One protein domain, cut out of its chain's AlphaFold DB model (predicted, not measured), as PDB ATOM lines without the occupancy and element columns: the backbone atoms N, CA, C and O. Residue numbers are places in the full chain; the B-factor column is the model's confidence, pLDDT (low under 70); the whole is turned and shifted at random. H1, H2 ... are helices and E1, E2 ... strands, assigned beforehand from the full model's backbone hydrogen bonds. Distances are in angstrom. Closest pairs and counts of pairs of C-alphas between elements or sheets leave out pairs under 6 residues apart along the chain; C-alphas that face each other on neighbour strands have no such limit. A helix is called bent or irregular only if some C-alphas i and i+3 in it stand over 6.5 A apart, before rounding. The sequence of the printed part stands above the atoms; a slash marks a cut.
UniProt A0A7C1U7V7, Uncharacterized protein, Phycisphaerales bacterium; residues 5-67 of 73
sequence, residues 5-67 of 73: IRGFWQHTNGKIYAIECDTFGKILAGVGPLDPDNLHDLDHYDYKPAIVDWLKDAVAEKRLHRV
ATOM      1  N   ILE A   5      59.482   3.986 120.258       92.06
ATOM      2  CA  ILE A   5      58.121   4.076 120.773       92.06
ATOM      3  C   ILE A   5      57.715   5.538 120.688       92.06
ATOM      4  O   ILE A   5      58.354   6.403 121.287       92.06
ATOM      5  N   ARG A   6      56.629   5.808 119.967       94.06
ATOM      6  CA  ARG A   6      56.049   7.148 119.858       94.06
ATOM      7  C   ARG A   6      54.818   7.267 120.739       94.06
ATOM      8  O   ARG A   6      54.121   6.286 121.014       94.06
ATOM      9  N   GLY A   7      54.548   8.473 121.213       94.00
ATOM     10  CA  GLY A   7      53.345   8.746 121.983       94.00
ATOM     11  C   GLY A   7      53.124  10.226 122.213       94.00
ATOM     12  O   GLY A   7      54.063  11.019 122.166       94.00
ATOM     13  N   PHE A   8      51.878  10.576 122.516       95.12
ATOM     14  CA  PHE A   8      51.535  11.908 122.987       95.12
ATOM     15  C   PHE A   8      51.811  12.042 124.476       95.12
ATOM     16  O   PHE A   8      51.569  11.129 125.270       95.12
ATOM     17  N   TRP A   9      52.335  13.198 124.846       95.12
ATOM     18  CA  TRP A   9      52.584  13.585 126.217       95.12
ATOM     19  C   TRP A   9      52.016  14.976 126.434       95.12
ATOM     20  O   TRP A   9      52.165  15.853 125.586       95.12
ATOM     21  N   GLN A  10      51.367  15.182 127.569       95.19
ATOM     22  CA  GLN A  10      50.777  16.457 127.933       95.19
ATOM     23  C   GLN A  10      51.579  17.094 129.057       95.19
ATOM     24  O   GLN A  10      51.923  16.445 130.051       95.19
ATOM     25  N   HIS A  11      51.898  18.371 128.880       95.12
ATOM     26  CA  HIS A  11      52.512  19.179 129.913       95.12
ATOM     27  C   HIS A  11      51.435  19.675 130.885       95.12
ATOM     28  O   HIS A  11      50.292  19.905 130.498       95.12
ATOM     29  N   THR A  12      51.795  19.956 132.134       94.06
ATOM     30  CA  THR A  12      50.897  20.514 133.168       94.06
ATOM     31  C   THR A  12      50.246  21.854 132.799       94.06
ATOM     32  O   THR A  12      49.344  22.307 133.492       94.06
ATOM     33  N   ASN A  13      50.673  22.490 131.703       91.50
ATOM     34  CA  ASN A  13      50.083  23.721 131.172       91.50
ATOM     35  C   ASN A  13      49.028  23.440 130.082       91.50
ATOM     36  O   ASN A  13      48.593  24.366 129.406       91.50
ATOM     37  N   GLY A  14      48.671  22.170 129.871       90.75
ATOM     38  CA  GLY A  14      47.702  21.712 128.880       90.75
ATOM     39  C   GLY A  14      48.276  21.428 127.490       90.75
ATOM     40  O   GLY A  14      47.613  20.749 126.710       90.75
ATOM     41  N   LYS A  15      49.498  21.881 127.173       92.94
ATOM     42  CA  LYS A  15      50.110  21.699 125.846       92.94
ATOM     43  C   LYS A  15      50.490  20.242 125.594       92.94
ATOM     44  O   LYS A  15      51.007  19.576 126.491       92.94
ATOM     45  N   ILE A  16      50.291  19.777 124.364       94.94
ATOM     46  CA  ILE A  16      50.608  18.408 123.947       94.94
ATOM     47  C   ILE A  16      51.892  18.389 123.120       94.94
ATOM     48  O   ILE A  16      52.190  19.322 122.381       94.94
ATOM     49  N   TYR A  17      52.661  17.318 123.256       96.00
ATOM     50  CA  TYR A  17      53.893  17.059 122.526       96.00
ATOM     51  C   TYR A  17      53.858  15.616 122.030       96.00
ATOM     52  O   TYR A  17      53.475  14.719 122.782       96.00
ATOM     53  N   ALA A  18      54.269  15.375 120.789       95.81
ATOM     54  CA  ALA A  18      54.563  14.017 120.344       95.81
ATOM     55  C   ALA A  18      56.038  13.734 120.627       95.81
ATOM     56  O   ALA A  18      56.914  14.523 120.264       95.81
ATOM     57  N   ILE A  19      56.313  12.625 121.309       95.69
ATOM     58  CA  ILE A  19      57.657  12.245 121.743       95.69
ATOM     59  C   ILE A  19      58.004  10.883 121.164       95.69
ATOM     60  O   ILE A  19      57.198   9.954 121.227       95.69
ATOM     61  N   GLU A  20      59.217  10.775 120.634       95.50
ATOM     62  CA  GLU A  20      59.844   9.521 120.245       95.50
ATOM     63  C   GLU A  20      60.870   9.115 121.307       95.50
ATOM     64  O   GLU A  20      61.814   9.855 121.601       95.50
ATOM     65  N   CYS A  21      60.690   7.921 121.865       93.88
ATOM     66  CA  CYS A  21      61.616   7.298 122.799       93.88
ATOM     67  C   CYS A  21      62.207   6.013 122.212       93.88
ATOM     68  O   CYS A  21      61.608   5.386 121.342       93.88
ATOM     69  N   ASP A  22      63.352   5.570 122.722       93.31
ATOM     70  CA  ASP A  22      63.781   4.184 122.528       93.31
ATOM     71  C   ASP A  22      62.970   3.210 123.409       93.31
ATOM     72  O   ASP A  22      62.158   3.613 124.250       93.31
ATOM     73  N   THR A  23      63.200   1.904 123.246       90.31
ATOM     74  CA  THR A  23      62.562   0.859 124.069       90.31
ATOM     75  C   THR A  23      62.885   0.937 125.561       90.31
ATOM     76  O   THR A  23      62.190   0.312 126.357       90.31
ATOM     77  N   PHE A  24      63.928   1.669 125.950       89.12
ATOM     78  CA  PHE A  24      64.339   1.865 127.341       89.12
ATOM     79  C   PHE A  24      63.776   3.166 127.936       89.12
ATOM     80  O   PHE A  24      64.042   3.477 129.096       89.12
ATOM     81  N   GLY A  25      62.977   3.918 127.169       87.06
ATOM     82  CA  GLY A  25      62.355   5.166 127.601       87.06
ATOM     83  C   GLY A  25      63.241   6.403 127.446       87.06
ATOM     84  O   GLY A  25      62.858   7.477 127.911       87.06
ATOM     85  N   LYS A  26      64.401   6.303 126.784       92.38
ATOM     86  CA  LYS A  26      65.235   7.470 126.477       92.38
ATOM     87  C   LYS A  26      64.571   8.293 125.382       92.38
ATOM     88  O   LYS A  26      64.336   7.788 124.290       92.38
ATOM     89  N   ILE A  27      64.342   9.574 125.654       94.75
ATOM     90  CA  ILE A  27      63.807  10.521 124.670       94.75
ATOM     91  C   ILE A  27      64.853  10.758 123.573       94.75
ATOM     92  O   ILE A  27      65.984  11.165 123.864       94.75
ATOM     93  N   LEU A  28      64.469  10.496 122.323       95.12
ATOM     94  CA  LEU A  28      65.310  10.634 121.133       95.12
ATOM     95  C   LEU A  28      64.985  11.903 120.347       95.12
ATOM     96  O   LEU A  28      65.897  12.570 119.862       95.12
ATOM     97  N   ALA A  29      63.698  12.225 120.225       96.06
ATOM     98  CA  ALA A  29      63.204  13.369 119.475       96.06
ATOM     99  C   ALA A  29      61.781  13.736 119.919       96.06
ATOM    100  O   ALA A  29      61.094  12.958 120.586       96.06
ATOM    101  N   GLY A  30      61.320  14.923 119.537       95.69
ATOM    102  CA  GLY A  30      59.940  15.327 119.771       95.69
ATOM    103  C   GLY A  30      59.484  16.448 118.854       95.69
ATOM    104  O   GLY A  30      60.288  17.077 118.163       95.69
ATOM    105  N   VAL A  31      58.183  16.710 118.882       95.88
ATOM    106  CA  VAL A  31      57.562  17.867 118.243       95.88
ATOM    107  C   VAL A  31      56.487  18.453 119.151       95.88
ATOM    108  O   VAL A  31      55.802  17.742 119.891       95.88
ATOM    109  N   GLY A  32      56.346  19.770 119.099       93.38
ATOM    110  CA  GLY A  32      55.294  20.501 119.780       93.38
ATOM    111  C   GLY A  32      55.714  21.933 120.118       93.38
ATOM    112  O   GLY A  32      56.825  22.350 119.781       93.38
ATOM    113  N   PRO A  33      54.848  22.685 120.808       94.50
ATOM    114  CA  PRO A  33      53.524  22.260 121.264       94.50
ATOM    115  C   PRO A  33      52.547  22.013 120.102       94.50
ATOM    116  O   PRO A  33      52.581  22.719 119.099       94.50
ATOM    117  N   LEU A  34      51.708  20.992 120.249       92.88
ATOM    118  CA  LEU A  34      50.664  20.586 119.311       92.88
ATOM    119  C   LEU A  34      49.300  21.094 119.777       92.88
ATOM    120  O   LEU A  34      49.075  21.283 120.978       92.88
ATOM    121  N   ASP A  35      48.401  21.280 118.817       87.75
ATOM    122  CA  ASP A  35      47.005  21.612 119.070       87.75
ATOM    123  C   ASP A  35      46.240  20.348 119.514       87.75
ATOM    124  O   ASP A  35      46.199  19.378 118.750       87.75
ATOM    125  N   PRO A  36      45.663  20.313 120.731       85.94
ATOM    126  CA  PRO A  36      44.895  19.164 121.207       85.94
ATOM    127  C   PRO A  36      43.657  18.847 120.358       85.94
ATOM    128  O   PRO A  36      43.261  17.685 120.320       85.94
ATOM    129  N   ASP A  37      43.082  19.832 119.659       87.06
ATOM    130  CA  ASP A  37      41.883  19.644 118.831       87.06
ATOM    131  C   ASP A  37      42.216  19.187 117.396       87.06
ATOM    132  O   ASP A  37      41.322  18.855 116.617       87.06
ATOM    133  N   ASN A  38      43.504  19.138 117.039       87.69
ATOM    134  CA  ASN A  38      43.978  18.761 115.706       87.69
ATOM    135  C   ASN A  38      45.217  17.848 115.777       87.69
ATOM    136  O   ASN A  38      46.266  18.117 115.183       87.69
ATOM    137  N   LEU A  39      45.109  16.760 116.544       90.12
ATOM    138  CA  LEU A  39      46.136  15.721 116.584       90.12
ATOM    139  C   LEU A  39      46.013  14.788 115.370       90.12
ATOM    140  O   LEU A  39      44.929  14.331 115.015       90.12
ATOM    141  N   HIS A  40      47.148  14.488 114.746       89.62
ATOM    142  CA  HIS A  40      47.283  13.543 113.640       89.62
ATOM    143  C   HIS A  40      47.877  12.224 114.136       89.62
ATOM    144  O   HIS A  40      48.316  12.123 115.281       89.62
ATOM    145  N   ASP A  41      47.946  11.210 113.276       90.25
ATOM    146  CA  ASP A  41      48.697   9.999 113.600       90.25
ATOM    147  C   ASP A  41      50.161  10.318 113.922       90.25
ATOM    148  O   ASP A  41      50.785  11.201 113.327       90.25
ATOM    149  N   LEU A  42      50.726   9.563 114.867       91.06
ATOM    150  CA  LEU A  42      52.089   9.776 115.359       91.06
ATOM    151  C   LEU A  42      53.146   9.695 114.251       91.06
ATOM    152  O   LEU A  42      54.220  10.264 114.423       91.06
ATOM    153  N   ASP A  43      52.853   9.029 113.135       90.50
ATOM    154  CA  ASP A  43      53.752   8.892 111.986       90.50
ATOM    155  C   ASP A  43      53.750  10.104 111.046       90.50
ATOM    156  O   ASP A  43      54.631  10.218 110.196       90.50
ATOM    157  N   HIS A  44      52.801  11.031 111.201       91.19
ATOM    158  CA  HIS A  44      52.699  12.238 110.372       91.19
ATOM    159  C   HIS A  44      53.499  13.426 110.922       91.19
ATOM    160  O   HIS A  44      53.529  14.494 110.309       91.19
ATOM    161  N   TYR A  45      54.150  13.259 112.071       92.75
ATOM    162  CA  TYR A  45      54.930  14.309 112.705       92.75
ATOM    163  C   TYR A  45      56.415  14.245 112.342       92.75
ATOM    164  O   TYR A  45      57.022  13.177 112.294       92.75
ATOM    165  N   ASP A  46      57.016  15.420 112.159       92.56
ATOM    166  CA  ASP A  46      58.457  15.590 111.959       92.56
ATOM    167  C   ASP A  46      59.156  15.763 113.320       92.56
ATOM    168  O   ASP A  46      59.212  16.862 113.881       92.56
ATOM    169  N   TYR A  47      59.634  14.653 113.888       94.06
ATOM    170  CA  TYR A  47      60.297  14.624 115.193       94.06
ATOM    171  C   TYR A  47      61.713  15.186 115.094       94.06
ATOM    172  O   TYR A  47      62.541  14.688 114.331       94.06
ATOM    173  N   LYS A  48      62.031  16.188 115.923       92.38
ATOM    174  CA  LYS A  48      63.344  16.846 115.905       92.38
ATOM    175  C   LYS A  48      64.087  16.688 117.226       92.38
ATOM    176  O   LYS A  48      63.473  16.761 118.293       92.38
ATOM    177  N   PRO A  49      65.427  16.559 117.185       91.81
ATOM    178  CA  PRO A  49      66.239  16.523 118.396       91.81
ATOM    179  C   PRO A  49      66.297  17.884 119.110       91.81
ATOM    180  O   PRO A  49      66.661  17.947 120.279       91.81
ATOM    181  N   ALA A  50      65.909  18.974 118.435       92.69
ATOM    182  CA  ALA A  50      66.051  20.347 118.928       92.69
ATOM    183  C   ALA A  50      65.328  20.635 120.258       92.69
ATOM    184  O   ALA A  50      65.727  21.550 120.968       92.69
ATOM    185  N   ILE A  51      64.283  19.872 120.603       92.50
ATOM    186  CA  ILE A  51      63.516  20.068 121.845       92.50
ATOM    187  C   ILE A  51      63.796  19.001 122.912       92.50
ATOM    188  O   ILE A  51      63.180  19.015 123.973       92.50
ATOM    189  N   VAL A  52      64.701  18.055 122.644       95.19
ATOM    190  CA  VAL A  52      64.900  16.861 123.481       95.19
ATOM    191  C   VAL A  52      65.344  17.204 124.894       95.19
ATOM    192  O   VAL A  52      64.833  16.607 125.837       95.19
ATOM    193  N   ASP A  53      66.269  18.148 125.060       95.62
ATOM    194  CA  ASP A  53      66.761  18.496 126.396       95.62
ATOM    195  C   ASP A  53      65.661  19.146 127.239       95.62
ATOM    196  O   ASP A  53      65.441  18.737 128.374       95.62
ATOM    197  N   TRP A  54      64.847  20.015 126.631       95.44
ATOM    198  CA  TRP A  54      63.658  20.556 127.290       95.44
ATOM    199  C   TRP A  54      62.653  19.462 127.686       95.44
ATOM    200  O   TRP A  54      62.110  19.488 128.789       95.44
ATOM    201  N   LEU A  55      62.415  18.473 126.816       94.81
ATOM    202  CA  LEU A  55      61.517  17.356 127.128       94.81
ATOM    203  C   LEU A  55      62.041  16.521 128.302       94.81
ATOM    204  O   LEU A  55      61.255  16.135 129.166       94.81
ATOM    205  N   LYS A  56      63.350  16.249 128.355       95.06
ATOM    206  CA  LYS A  56      63.967  15.522 129.476       95.06
ATOM    207  C   LYS A  56      63.785  16.277 130.787       95.06
ATOM    208  O   LYS A  56      63.370  15.661 131.766       95.06
ATOM    209  N   ASP A  57      64.044  17.581 130.785       96.00
ATOM    210  CA  ASP A  57      63.884  18.424 131.970       96.00
ATOM    211  C   ASP A  57      62.422  18.430 132.430       96.00
ATOM    212  O   ASP A  57      62.132  18.143 133.591       96.00
ATOM    213  N   ALA A  58      61.471  18.625 131.511       95.38
ATOM    214  CA  ALA A  58      60.045  18.616 131.831       95.38
ATOM    215  C   ALA A  58      59.563  17.260 132.387       95.38
ATOM    216  O   ALA A  58      58.706  17.223 133.274       95.38
ATOM    217  N   VAL A  59      60.110  16.137 131.907       93.44
ATOM    218  CA  VAL A  59      59.829  14.803 132.466       93.44
ATOM    219  C   VAL A  59      60.457  14.637 133.851       93.44
ATOM    220  O   VAL A  59      59.780  14.168 134.768       93.44
ATOM    221  N   ALA A  60      61.714  15.049 134.035       94.19
ATOM    222  CA  ALA A  60      62.408  14.980 135.322       94.19
ATOM    223  C   ALA A  60      61.699  15.819 136.400       94.19
ATOM    224  O   ALA A  60      61.550  15.383 137.542       94.19
ATOM    225  N   GLU A  61      61.176  16.982 136.015       96.25
ATOM    226  CA  GLU A  61      60.377  17.872 136.858       96.25
ATOM    227  C   GLU A  61      58.924  17.403 137.048       96.25
ATOM    228  O   GLU A  61      58.143  18.084 137.717       96.25
ATOM    229  N   LYS A  62      58.532  16.254 136.475       93.94
ATOM    230  CA  LYS A  62      57.155  15.723 136.499       93.94
ATOM    231  C   LYS A  62      56.126  16.726 135.970       93.94
ATOM    232  O   LYS A  62      55.002  16.793 136.458       93.94
ATOM    233  N   ARG A  63      56.522  17.531 134.987       95.50
ATOM    234  CA  ARG A  63      55.650  18.477 134.290       95.50
ATOM    235  C   ARG A  63      55.093  17.908 132.997       95.50
ATOM    236  O   ARG A  63      54.184  18.513 132.449       95.50
ATOM    237  N   LEU A  64      55.619  16.786 132.513       94.56
ATOM    238  CA  LEU A  64      55.232  16.154 131.257       94.56
ATOM    239  C   LEU A  64      54.864  14.686 131.494       94.56
ATOM    240  O   LEU A  64      55.657  13.924 132.050       94.56
ATOM    241  N   HIS A  65      53.670  14.281 131.061       92.31
ATOM    242  CA  HIS A  65      53.137  12.938 131.291       92.31
ATOM    243  C   HIS A  65      52.603  12.328 130.005       92.31
ATOM    244  O   HIS A  65      51.957  13.014 129.217       92.31
ATOM    245  N   ARG A  66      52.822  11.026 129.808       91.25
ATOM    246  CA  ARG A  66      52.250  10.301 128.670       91.25
ATOM    247  C   ARG A  66      50.726  10.300 128.773       91.25
ATOM    248  O   ARG A  66      50.181   9.925 129.809       91.25
ATOM    249  N   VAL A  67      50.057  10.670 127.689       88.56
ATOM    250  CA  VAL A  67      48.604  10.565 127.557       88.56
ATOM    251  C   VAL A  67      48.284   9.448 126.574       88.56
ATOM    252  O   VAL A  67      48.941   9.300 125.540       88.56
TER     253      VAL A  67
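Overview. This is residues 5 to 67 of the 73 residues of an uncharacterized protein of Phycisphaerales bacterium (UniProt A0A7C1U7V7). A strongly twisted, curled sheet of four antiparallel strands, ordered E3 E2 E1 E4, has one helix, H1, packed on one face, mostly by E3, making two layers. The 63 printed residues run E1 E2 E3 H1 E4, class mixed. The whole is compact, radius of gyration of the C-alphas 10.6 A, spanning 27 by 24 by 19 A.

Arrangement. Start at E2, residues 16 to 22; N 19 and O 7 of E1, residues 5 to 11, are 2.9 A apart. N 31 of E3, residues 27 to 34, is 2.9 A from O 18. E1 E2 E3 form a meander, two hairpins in a row. At E1, N 10 is within hydrogen-bond range of O 65 of E4, residues 64 to 67, at 2.8 A. H1, residues 49 to 60, is on the sheet; its closest C-alphas with E3 are Pro 49 and Ala 29, 4.5 A. H1 is irregular, C-alphas 50 and 53 being 7.7 A apart, with 6 of 8 O i to N i+4 pairs within hydrogen-bond range. E3 and E4 are apart.

Along the chain. Find C-alpha 5 at (58.121, 4.076, 120.773), where E1 begins its 18.5 A; E2 runs 19.4 A, E3 and H1 17.4 A each. E4, 9.4 A, ends at C-alpha 67, (48.604, 10.565, 127.557).

Size, cuts and confidence. The C-alphas farthest apart, Phe 24 and Asp 37, are 29.9 A apart. The link E3 to H1, residues 35 to 48, is long. The printed part has no cut, and no printed residue is under 70.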